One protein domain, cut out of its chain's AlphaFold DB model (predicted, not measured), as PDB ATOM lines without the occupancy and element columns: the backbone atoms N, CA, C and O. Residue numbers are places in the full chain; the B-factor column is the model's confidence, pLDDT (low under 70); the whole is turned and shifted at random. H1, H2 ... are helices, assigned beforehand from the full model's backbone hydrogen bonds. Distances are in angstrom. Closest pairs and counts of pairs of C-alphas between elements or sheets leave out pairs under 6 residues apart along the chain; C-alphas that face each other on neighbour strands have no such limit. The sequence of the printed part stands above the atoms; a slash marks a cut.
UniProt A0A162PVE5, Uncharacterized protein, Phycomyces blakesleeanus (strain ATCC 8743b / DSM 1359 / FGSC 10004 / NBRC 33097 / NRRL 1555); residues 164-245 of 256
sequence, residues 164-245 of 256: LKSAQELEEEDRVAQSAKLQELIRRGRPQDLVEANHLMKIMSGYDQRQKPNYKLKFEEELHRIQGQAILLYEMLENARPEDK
ATOM      1  N   LEU A 164     199.426 148.631 174.679       75.94
ATOM      2  CA  LEU A 164     200.017 147.430 175.244       75.94
ATOM      3  C   LEU A 164     200.184 146.401 174.115       75.94
ATOM      4  O   LEU A 164     199.226 146.098 173.404       75.94
ATOM      5  N   LYS A 165     201.408 145.910 173.925       81.81
ATOM      6  CA  LYS A 165     201.752 144.883 172.934       81.81
ATOM      7  C   LYS A 165     202.144 143.616 173.659       81.81
ATOM      8  O   LYS A 165     202.879 143.688 174.636       81.81
ATOM      9  N   SER A 166     201.699 142.466 173.174       85.75
ATOM     10  CA  SER A 166     202.107 141.173 173.717       85.75
ATOM     11  C   SER A 166     203.616 140.940 173.555       85.75
ATOM     12  O   SER A 166     204.274 141.517 172.688       85.75
ATOM     13  N   ALA A 167     204.177 140.035 174.362       84.50
ATOM     14  CA  ALA A 167     205.588 139.661 174.254       84.50
ATOM     15  C   ALA A 167     205.961 139.140 172.850       84.50
ATOM     16  O   ALA A 167     207.066 139.400 172.378       84.50
ATOM     17  N   GLN A 168     205.038 138.442 172.178       86.06
ATOM     18  CA  GLN A 168     205.238 137.945 170.814       86.06
ATOM     19  C   GLN A 168     205.279 139.083 169.788       86.06
ATOM     20  O   GLN A 168     206.144 139.087 168.919       86.06
ATOM     21  N   GLU A 169     204.389 140.071 169.902       86.25
ATOM     22  CA  GLU A 169     204.381 141.233 169.004       86.25
ATOM     23  C   GLU A 169     205.626 142.105 169.186       86.25
ATOM     24  O   GLU A 169     206.192 142.576 168.202       86.25
ATOM     25  N   LEU A 170     206.085 142.290 170.429       84.12
ATOM     26  CA  LEU A 170     207.327 143.014 170.717       84.12
ATOM     27  C   LEU A 170     208.548 142.310 170.119       84.12
ATOM     28  O   LEU A 170     209.418 142.968 169.549       84.12
ATOM     29  N   GLU A 171     208.609 140.981 170.229       86.38
ATOM     30  CA  GLU A 171     209.683 140.186 169.634       86.38
ATOM     31  C   GLU A 171     209.675 140.273 168.104       86.38
ATOM     32  O   GLU A 171     210.732 140.454 167.496       86.38
ATOM     33  N   GLU A 172     208.500 140.183 167.482       87.25
ATOM     34  CA  GLU A 172     208.364 140.307 166.031       87.25
ATOM     35  C   GLU A 172     208.779 141.697 165.543       87.25
ATOM     36  O   GLU A 172     209.511 141.823 164.562       87.25
ATOM     37  N   GLU A 173     208.366 142.749 166.248       86.38
ATOM     38  CA  GLU A 173     208.729 144.122 165.914       86.38
ATOM     39  C   GLU A 173     210.245 144.347 166.000       86.38
ATOM     40  O   GLU A 173     210.837 144.937 165.092       86.38
ATOM     41  N   ASP A 174     210.888 143.851 167.061       87.31
ATOM     42  CA  ASP A 174     212.341 143.924 167.197       87.31
ATOM     43  C   ASP A 174     213.036 143.100 166.107       87.31
ATOM     44  O   ASP A 174     214.011 143.572 165.522       87.31
ATOM     45  N   ARG A 175     212.507 141.928 165.735       88.69
ATOM     46  CA  ARG A 175     213.043 141.121 164.629       88.69
ATOM     47  C   ARG A 175     212.960 141.851 163.287       88.69
ATOM     48  O   ARG A 175     213.936 141.858 162.535       88.69
ATOM     49  N   VAL A 176     211.824 142.479 162.985       90.81
ATOM     50  CA  VAL A 176     211.635 143.279 161.764       90.81
ATOM     51  C   VAL A 176     212.587 144.476 161.758       90.81
ATOM     52  O   VAL A 176     213.232 144.743 160.741       90.81
ATOM     53  N   ALA A 177     212.736 145.161 162.895       90.19
ATOM     54  CA  ALA A 177     213.658 146.283 163.017       90.19
ATOM     55  C   ALA A 177     215.120 145.857 162.809       90.19
ATOM     56  O   ALA A 177     215.841 146.482 162.032       90.19
ATOM     57  N   GLN A 178     215.541 144.754 163.432       90.88
ATOM     58  CA  GLN A 178     216.877 144.186 163.259       90.88
ATOM     59  C   GLN A 178     217.125 143.754 161.809       90.88
ATOM     60  O   GLN A 178     218.168 144.080 161.249       90.88
ATOM     61  N   SER A 179     216.158 143.097 161.164       91.69
ATOM     62  CA  SER A 179     216.258 142.700 159.754       91.69
ATOM     63  C   SER A 179     216.452 143.907 158.829       91.69
ATOM     64  O   SER A 179     217.378 143.930 158.016       91.69
ATOM     65  N   ALA A 180     215.642 144.958 159.001       92.81
ATOM     66  CA  ALA A 180     215.755 146.183 158.212       92.81
ATOM     67  C   ALA A 180     217.094 146.902 158.444       92.81
ATOM     68  O   ALA A 180     217.744 147.342 157.492       92.81
ATOM     69  N   LYS A 181     217.542 146.978 159.704       92.75
ATOM     70  CA  LYS A 181     218.836 147.568 160.057       92.75
ATOM     71  C   LYS A 181     219.992 146.788 159.437       92.75
ATOM     72  O   LYS A 181     220.883 147.389 158.838       92.75
ATOM     73  N   LEU A 182     219.952 145.459 159.511       92.94
ATOM     74  CA  LEU A 182     220.955 144.588 158.909       92.94
ATOM     75  C   LEU A 182     221.067 144.815 157.398       92.94
ATOM     76  O   LEU A 182     222.171 144.962 156.875       92.94
ATOM     77  N   GLN A 183     219.931 144.884 156.705       92.44
ATOM     78  CA  GLN A 183     219.898 145.137 155.267       92.44
ATOM     79  C   GLN A 183     220.542 146.477 154.904       92.44
ATOM     80  O   GLN A 183     221.358 146.529 153.983       92.44
ATOM     81  N   GLU A 184     220.236 147.547 155.641       91.62
ATOM     82  CA  GLU A 184     220.836 148.858 155.379       91.62
ATOM     83  C   GLU A 184     222.345 148.874 155.668       91.62
ATOM     84  O   GLU A 184     223.108 149.449 154.890       91.62
ATOM     85  N   LEU A 185     222.807 148.212 156.734       92.19
ATOM     86  CA  LEU A 185     224.236 148.110 157.051       92.19
ATOM     87  C   LEU A 185     225.016 147.388 155.941       92.19
ATOM     88  O   LEU A 185     226.045 147.888 155.480       92.19
ATOM     89  N   ILE A 186     224.493 146.255 155.458       92.69
ATOM     90  CA  ILE A 186     225.082 145.509 154.335       92.69
ATOM     91  C   ILE A 186     225.100 146.371 153.070       92.69
ATOM     92  O   ILE A 186     226.111 146.418 152.371       92.69
ATOM     93  N   ARG A 187     224.009 147.092 152.790       90.69
ATOM     94  CA  ARG A 187     223.886 147.955 151.609       90.69
ATOM     95  C   ARG A 187     224.906 149.097 151.612       90.69
ATOM     96  O   ARG A 187     225.450 149.427 150.561       90.69
ATOM     97  N   ARG A 188     225.147 149.730 152.766       88.81
ATOM     98  CA  ARG A 188     226.135 150.819 152.902       88.81
ATOM     99  C   ARG A 188     227.566 150.312 152.763       88.81
ATOM    100  O   ARG A 188     228.406 151.041 152.240       88.81
ATOM    101  N   GLY A 189     227.840 149.101 153.250       89.31
ATOM    102  CA  GLY A 189     229.096 148.384 153.022       89.31
ATOM    103  C   GLY A 189     230.350 149.042 153.608       89.31
ATOM    104  O   GLY A 189     231.461 148.661 153.242       89.31
ATOM    105  N   ARG A 190     230.224 150.036 154.500       91.44
ATOM    106  CA  ARG A 190     231.395 150.660 155.139       91.44
ATOM    107  C   ARG A 190     231.985 149.694 156.172       91.44
ATOM    108  O   ARG A 190     231.226 148.947 156.783       91.44
ATOM    109  N   PRO A 191     233.299 149.748 156.464       92.50
ATOM    110  CA  PRO A 191     233.917 148.824 157.418       92.50
ATOM    111  C   PRO A 191     233.221 148.790 158.787       92.50
ATOM    112  O   PRO A 191     232.981 147.716 159.325       92.50
ATOM    113  N   GLN A 192     232.829 149.953 159.317       90.88
ATOM    114  CA  GLN A 192     232.081 150.053 160.577       90.88
ATOM    115  C   GLN A 192     230.681 149.426 160.478       90.88
ATOM    116  O   GLN A 192     230.271 148.715 161.391       90.88
ATOM    117  N   ASP A 193     229.987 149.629 159.353       92.00
ATOM    118  CA  ASP A 193     228.646 149.074 159.138       92.00
ATOM    119  C   ASP A 193     228.694 147.544 159.055       92.00
ATOM    120  O   ASP A 193     227.834 146.863 159.601       92.00
ATOM    121  N   LEU A 194     229.727 146.989 158.413       91.62
ATOM    122  CA  LEU A 194     229.919 145.541 158.306       91.62
ATOM    123  C   LEU A 194     230.234 144.896 159.663       91.62
ATOM    124  O   LEU A 194     229.808 143.772 159.922       91.62
ATOM    125  N   VAL A 195     230.949 145.597 160.548       92.94
ATOM    126  CA  VAL A 195     231.179 145.133 161.927       92.94
ATOM    127  C   VAL A 195     229.863 145.080 162.703       92.94
ATOM    128  O   VAL A 195     229.576 144.066 163.341       92.94
ATOM    129  N   GLU A 196     229.042 146.126 162.611       90.81
ATOM    130  CA  GLU A 196     227.723 146.161 163.249       90.81
ATOM    131  C   GLU A 196     226.779 145.103 162.652       90.81
ATOM    132  O   GLU A 196     226.114 144.381 163.394       90.81
ATOM    133  N   ALA A 197     226.794 144.919 161.327       92.62
ATOM    134  CA  ALA A 197     226.031 143.883 160.634       92.62
ATOM    135  C   ALA A 197     226.418 142.480 161.116       92.62
ATOM    136  O   ALA A 197     225.546 141.674 161.435       92.62
ATOM    137  N   ASN A 198     227.717 142.197 161.237       91.25
ATOM    138  CA  ASN A 198     228.207 140.922 161.759       91.25
ATOM    139  C   ASN A 198     227.750 140.675 163.201       91.25
ATOM    140  O   ASN A 198     227.427 139.543 163.561       91.25
ATOM    141  N   HIS A 199     227.720 141.714 164.039       89.44
ATOM    142  CA  HIS A 199     227.199 141.595 165.399       89.44
ATOM    143  C   HIS A 199     225.694 141.301 165.396       89.44
ATOM    144  O   HIS A 199     225.244 140.362 166.052       89.44
ATOM    145  N   LEU A 200     224.934 142.030 164.584       89.00
ATOM    146  CA  LEU A 200     223.493 141.868 164.454       89.00
ATOM    147  C   LEU A 200     223.108 140.478 163.923       89.00
ATOM    148  O   LEU A 200     222.197 139.851 164.457       89.00
ATOM    149  N   MET A 201     223.856 139.933 162.958       88.38
ATOM    150  CA  MET A 201     223.670 138.560 162.470       88.38
ATOM    151  C   MET A 201     223.862 137.506 163.569       88.38
ATOM    152  O   MET A 201     223.136 136.510 163.595       88.38
ATOM    153  N   LYS A 202     224.807 137.701 164.500       88.06
ATOM    154  CA  LYS A 202     225.007 136.782 165.640       88.06
ATOM    155  C   LYS A 202     223.817 136.790 166.598       88.06
ATOM    156  O   LYS A 202     223.437 135.733 167.099       88.06
ATOM    157  N   ILE A 203     223.219 137.961 166.816       85.38
ATOM    158  CA  ILE A 203     222.010 138.110 167.635       85.38
ATOM    159  C   ILE A 203     220.822 137.443 166.931       85.38
ATOM    160  O   ILE A 203     220.157 136.591 167.517       85.38
ATOM    161  N   MET A 204     220.595 137.761 165.652       82.50
ATOM    162  CA  MET A 204     219.461 137.237 164.877       82.50
ATOM    163  C   MET A 204     219.517 135.717 164.663       82.50
ATOM    164  O   MET A 204     218.476 135.068 164.619       82.50
ATOM    165  N   SER A 205     220.713 135.133 164.550       84.69
ATOM    166  CA  SER A 205     220.903 133.677 164.420       84.69
ATOM    167  C   SER A 205     220.789 132.915 165.745       84.69
ATOM    168  O   SER A 205     220.852 131.687 165.751       84.69
ATOM    169  N   GLY A 206     220.628 133.618 166.874       78.12
ATOM    170  CA  GLY A 206     220.535 133.007 168.200       78.12
ATOM    171  C   GLY A 206     221.862 132.464 168.737       78.12
ATOM    172  O   GLY A 206     221.852 131.757 169.743       78.12
ATOM    173  N   TYR A 207     222.991 132.792 168.097       72.88
ATOM    174  CA  TYR A 207     224.328 132.411 168.559       72.88
ATOM    175  C   TYR A 207     224.709 133.144 169.854       72.88
ATOM    176  O   TYR A 207     225.419 132.598 170.695       72.88
ATOM    177  N   ASP A 208     224.198 134.366 170.041       68.62
ATOM    178  CA  ASP A 208     224.358 135.143 171.271       68.62
ATOM    179  C   ASP A 208     223.000 135.411 171.943       68.62
ATOM    180  O   ASP A 208     222.337 136.417 171.696       68.62
ATOM    181  N   GLN A 209     222.558 134.481 172.797       61.38
ATOM    182  CA  GLN A 209     221.307 134.619 173.560       61.38
ATOM    183  C   GLN A 209     221.443 135.530 174.789       61.38
ATOM    184  O   GLN A 209     220.436 135.869 175.409       61.38
ATOM    185  N   ARG A 210     222.665 135.950 175.152       63.38
ATOM    186  CA  ARG A 210     222.922 136.714 176.386       63.38
ATOM    187  C   ARG A 210     222.358 138.132 176.335       63.38
ATOM    188  O   ARG A 210     222.094 138.711 177.381       63.38
ATOM    189  N   GLN A 211     222.175 138.678 175.134       61.75
ATOM    190  CA  GLN A 211     221.642 140.025 174.919       61.75
ATOM    191  C   GLN A 211     220.167 140.045 174.495       61.75
ATOM    192  O   GLN A 211     219.625 141.126 174.260       61.75
ATOM    193  N   LYS A 212     219.493 138.889 174.384       67.19
ATOM    194  CA  LYS A 212     218.079 138.866 173.989       67.19
ATOM    195  C   LYS A 212     217.242 139.561 175.076       67.19
ATOM    196  O   LYS A 212     217.284 139.122 176.228       67.19
ATOM    197  N   PRO A 213     216.479 140.621 174.751       72.69
ATOM    198  CA  PRO A 213     215.628 141.266 175.735       72.69
ATOM    199  C   PRO A 213     214.577 140.276 176.247       72.69
ATOM    200  O   PRO A 213     213.982 139.530 175.468       72.69
ATOM    201  N   ASN A 214     214.321 140.276 177.555       80.44
ATOM    202  CA  ASN A 214     213.246 139.467 178.117       80.44
ATOM    203  C   ASN A 214     211.899 140.154 177.859       80.44
ATOM    204  O   ASN A 214     211.452 141.001 178.631       80.44
ATOM    205  N   TYR A 215     211.262 139.796 176.744       82.00
ATOM    206  CA  TYR A 215     209.993 140.386 176.320       82.00
ATOM    207  C   TYR A 215     208.851 140.157 177.316       82.00
ATOM    208  O   TYR A 215     207.963 140.998 177.406       82.00
ATOM    209  N   LYS A 216     208.884 139.063 178.096       80.81
ATOM    210  CA  LYS A 216     207.886 138.813 179.147       80.81
ATOM    211  C   LYS A 216     208.005 139.826 180.281       80.81
ATOM    212  O   LYS A 216     207.006 140.428 180.642       80.81
ATOM    213  N   LEU A 217     209.224 140.072 180.764       83.44
ATOM    214  CA  LEU A 217     209.458 141.086 181.796       83.44
ATOM    215  C   LEU A 217     209.058 142.483 181.305       83.44
ATOM    216  O   LEU A 217     208.342 143.183 182.004       83.44
ATOM    217  N   LYS A 218     209.430 142.859 180.072       81.50
ATOM    218  CA  LYS A 218     209.015 144.151 179.492       81.50
ATOM    219  C   LYS A 218     207.492 144.298 179.420       81.50
ATOM    220  O   LYS A 218     206.962 145.376 179.667       81.50
ATOM    221  N   PHE A 219     206.791 143.225 179.059       82.31
ATOM    222  CA  PHE A 219     205.332 143.204 179.039       82.31
ATOM    223  C   PHE A 219     204.740 143.386 180.443       82.31
ATOM    224  O   PHE A 219     203.827 144.188 180.621       82.31
ATOM    225  N   GLU A 220     205.272 142.671 181.437       84.12
ATOM    226  CA  GLU A 220     204.842 142.771 182.838       84.12
ATOM    227  C   GLU A 220     205.085 144.175 183.412       84.12
ATOM    228  O   GLU A 220     204.202 144.734 184.059       84.12
ATOM    229  N   GLU A 221     206.235 144.788 183.126       85.06
ATOM    230  CA  GLU A 221     206.552 146.166 183.524       85.06
ATOM    231  C   GLU A 221     205.559 147.181 182.938       85.06
ATOM    232  O   GLU A 221     205.045 148.040 183.660       85.06
ATOM    233  N   GLU A 222     205.239 147.073 181.645       83.62
ATOM    234  CA  GLU A 222     204.242 147.939 181.002       83.62
ATOM    235  C   GLU A 222     202.835 147.716 181.576       83.62
ATOM    236  O   GLU A 222     202.105 148.684 181.808       83.62
ATOM    237  N   LEU A 223     202.469 146.465 181.875       85.69
ATOM    238  CA  LEU A 223     201.197 146.131 182.514       85.69
ATOM    239  C   LEU A 223     201.087 146.777 183.903       85.69
ATOM    240  O   LEU A 223     200.077 147.415 184.205       85.69
ATOM    241  N   HIS A 224     202.139 146.679 184.720       86.81
ATOM    242  CA  HIS A 224     202.195 147.327 186.030       86.81
ATOM    243  C   HIS A 224     202.121 148.851 185.927       86.81
ATOM    244  O   HIS A 224     201.424 149.485 186.722       86.81
ATOM    245  N   ARG A 225     202.786 149.457 184.932       86.06
ATOM    246  CA  ARG A 225     202.705 150.906 184.710       86.06
ATOM    247  C   ARG A 225     201.275 151.344 184.405       86.06
ATOM    248  O   ARG A 225     200.798 152.313 184.992       86.06
ATOM    249  N   ILE A 226     200.589 150.633 183.511       85.75
ATOM    250  CA  ILE A 226     199.205 150.944 183.125       85.75
ATOM    251  C   ILE A 226     198.257 150.737 184.307       85.75
ATOM    252  O   ILE A 226     197.387 151.573 184.544       85.75
ATOM    253  N   GLN A 227     198.460 149.680 185.095       86.94
ATOM    254  CA  GLN A 227     197.698 149.461 186.322       86.94
ATOM    255  C   GLN A 227     197.872 150.629 187.305       86.94
ATOM    256  O   GLN A 227     196.883 151.132 187.832       86.94
ATOM    257  N   GLY A 228     199.104 151.106 187.512       86.88
ATOM    258  CA  GLY A 228     199.377 152.267 188.363       86.88
ATOM    259  C   GLY A 228     198.713 153.550 187.856       86.88
ATOM    260  O   GLY A 228     198.112 154.282 188.638       86.88
ATOM    261  N   GLN A 229     198.753 153.797 186.543       86.69
ATOM    262  CA  GLN A 229     198.062 154.934 185.922       86.69
ATOM    263  C   GLN A 229     196.541 154.852 186.093       86.69
ATOM    264  O   GLN A 229     195.905 155.867 186.362       86.69
ATOM    265  N   ALA A 230     195.961 153.657 185.968       87.75
ATOM    266  CA  ALA A 230     194.535 153.446 186.184       87.75
ATOM    267  C   ALA A 230     194.142 153.702 187.645       87.75
ATOM    268  O   ALA A 230     193.158 154.392 187.886       87.75
ATOM    269  N   ILE A 231     194.922 153.205 188.613       89.75
ATOM    270  CA  ILE A 231     194.683 153.451 190.045       89.75
ATOM    271  C   ILE A 231     194.741 154.950 190.352       89.75
ATOM    272  O   ILE A 231     193.827 155.472 190.980       89.75
ATOM    273  N   LEU A 232     195.767 155.651 189.857       87.50
ATOM    274  CA  LEU A 232     195.889 157.099 190.033       87.50
ATOM    275  C   LEU A 232     194.687 157.838 189.430       87.50
ATOM    276  O   LEU A 232     194.158 158.757 190.043       87.50
ATOM    277  N   LEU A 233     194.230 157.424 188.245       86.31
ATOM    278  CA  LEU A 233     193.045 158.003 187.618       86.31
ATOM    279  C   LEU A 233     191.786 157.767 188.463       86.31
ATOM    280  O   LEU A 233     190.986 158.685 188.612       86.31
ATOM    281  N   TYR A 234     191.616 156.569 189.030       86.81
ATOM    282  CA  TYR A 234     190.514 156.271 189.948       86.81
ATOM    283  C   TYR A 234     190.561 157.162 191.192       86.81
ATOM    284  O   TYR A 234     189.553 157.777 191.525       86.81
ATOM    285  N   GLU A 235     191.726 157.310 191.821       87.50
ATOM    286  CA  GLU A 235     191.912 158.184 192.986       87.50
ATOM    287  C   GLU A 235     191.639 159.659 192.644       87.50
ATOM    288  O   GLU A 235     190.999 160.380 193.410       87.50
ATOM    289  N   MET A 236     192.071 160.118 191.468       83.38
ATOM    290  CA  MET A 236     191.759 161.463 190.982       83.38
ATOM    291  C   MET A 236     190.255 161.653 190.754       83.38
ATOM    292  O   MET A 236     189.733 162.714 191.082       83.38
ATOM    293  N   LEU A 237     189.560 160.650 190.209       83.12
ATOM    294  CA  LEU A 237     188.114 160.699 189.970       83.12
ATOM    295  C   LEU A 237     187.304 160.683 191.270       83.12
ATOM    296  O   LEU A 237     186.322 161.411 191.366       83.12
ATOM    297  N   GLU A 238     187.709 159.897 192.268       83.94
ATOM    298  CA  GLU A 238     187.054 159.873 193.584       83.94
ATOM    299  C   GLU A 238     187.171 161.216 194.314       83.94
ATOM    300  O   GLU A 238     186.251 161.624 195.023       83.94
ATOM    301  N   ASN A 239     188.283 161.924 194.110       80.88
ATOM    302  CA  ASN A 239     188.540 163.226 194.721       80.88
ATOM    303  C   ASN A 239     188.058 164.420 193.871       80.88
ATOM    304  O   ASN A 239     188.119 165.560 194.344       80.88
ATOM    305  N   ALA A 240     187.588 164.190 192.640       77.38
ATOM    306  CA  ALA A 240     187.148 165.240 191.726       77.38
ATOM    307  C   ALA A 240     185.750 165.757 192.091       77.38
ATOM    308  O   ALA A 240     184.790 164.992 192.217       77.38
ATOM    309  N   ARG A 241     185.605 167.078 192.224       77.81
ATOM    310  CA  ARG A 241     184.307 167.724 192.465       77.81
ATOM    311  C   ARG A 241     183.640 168.110 191.143       77.81
ATOM    312  O   ARG A 241     184.335 168.376 190.165       77.81
ATOM    313  N   PRO A 242     182.300 168.248 191.102       65.44
ATOM    314  CA  PRO A 242     181.570 168.620 189.885       65.44
ATOM    315  C   PRO A 242     181.985 169.964 189.261       65.44
ATOM    316  O   PRO A 242     181.703 170.209 188.091       65.44
ATOM    317  N   GLU A 243     182.626 170.840 190.038       65.62
ATOM    318  CA  GLU A 243     183.059 172.176 189.613       65.62
ATOM    319  C   GLU A 243     184.537 172.234 189.188       65.62
ATOM    320  O   GLU A 243     184.985 173.255 188.658       65.62
ATOM    321  N   ASP A 244     185.291 171.145 189.373       67.69
ATOM    322  CA  ASP A 244     186.705 171.093 189.017       67.69
ATOM    323  C   ASP A 244     186.862 171.031 187.491       67.69
ATOM    324  O   ASP A 244     186.477 170.069 186.823       67.69
ATOM    325  N   LYS A 245     187.458 172.079 186.912       60.75
ATOM    326  CA  LYS A 245     187.874 172.071 185.508       60.75
ATOM    327  C   LYS A 245     189.248 171.425 185.399       60.75
ATOM    328  O   LYS A 245     190.233 171.955 185.904       60.75
TER     329      LYS A 245
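Overview. This is residues 164 to 245 of the 256 residues of an uncharacterized protein of Phycomyces blakesleeanus (strain ATCC 8743b / DSM 1359 / FGSC 10004 / NBRC 33097 / NRRL 1555) (UniProt A0A162PVE5). One long helix, H3, reaches away from a helical hairpin made of H1 and H2, and the first residues of H3 meet the first residues of H1 in a wide, open corner. Residues 227 to 245, of which 227 to 239 belong to H3, stick out as a free arm that adds much of the length. The printed part has 82 residues with three named helices, in the order H1, H2, H3, and no named strand; the class is all helix. The whole is extended, with a radius of gyration of the C-alphas of 20.8 A and spans of 64 by 26 by 17 A.

Along the chain. H3, residues 215 to 239, is the longest helix, 36.3 A from C-alpha 215 at (209.993, 140.386, 176.320) to C-alpha 239 at (188.540, 163.226, 194.721). H1, residues 167 to 188, measures 31.7 A and begins with C-alpha 167 at (205.588, 139.661, 174.254). H2, residues 191 to 204, measures 20.0 A.

Arrangement. H3 touches H1 with residues 215 to 219 alone, and H1 touches H3 with residues 167 to 171 alone. Their closest C-alphas, those of Ala 167 and Tyr 215, are 4.9 A apart. The two helices run opposite ways at a steep tilt of 58 degrees. H1 and H2 form a helical hairpin and touch, with the closest C-alphas, those of Leu 185 and Asp 193, 5.0 A apart. They run opposite ways at a shallow tilt of 27 degrees. H2 and H3 are apart. In H1, H2 and H3 every O i to N i+4 pair is within hydrogen-bond range.

Size, cuts and confidence. The two C-alphas farthest apart, those of Pro 191 and Pro 242, are 64.7 A apart. Without residues 227 to 245 the body spans 43 by 20 by 16 A. The printed part has no cut; the link from H1 to H2 is tight and that from H2 to H3 short. The mean pLDDT of the printed part is 84.1, with residues 208 to 212 and 242 to 245 under 70.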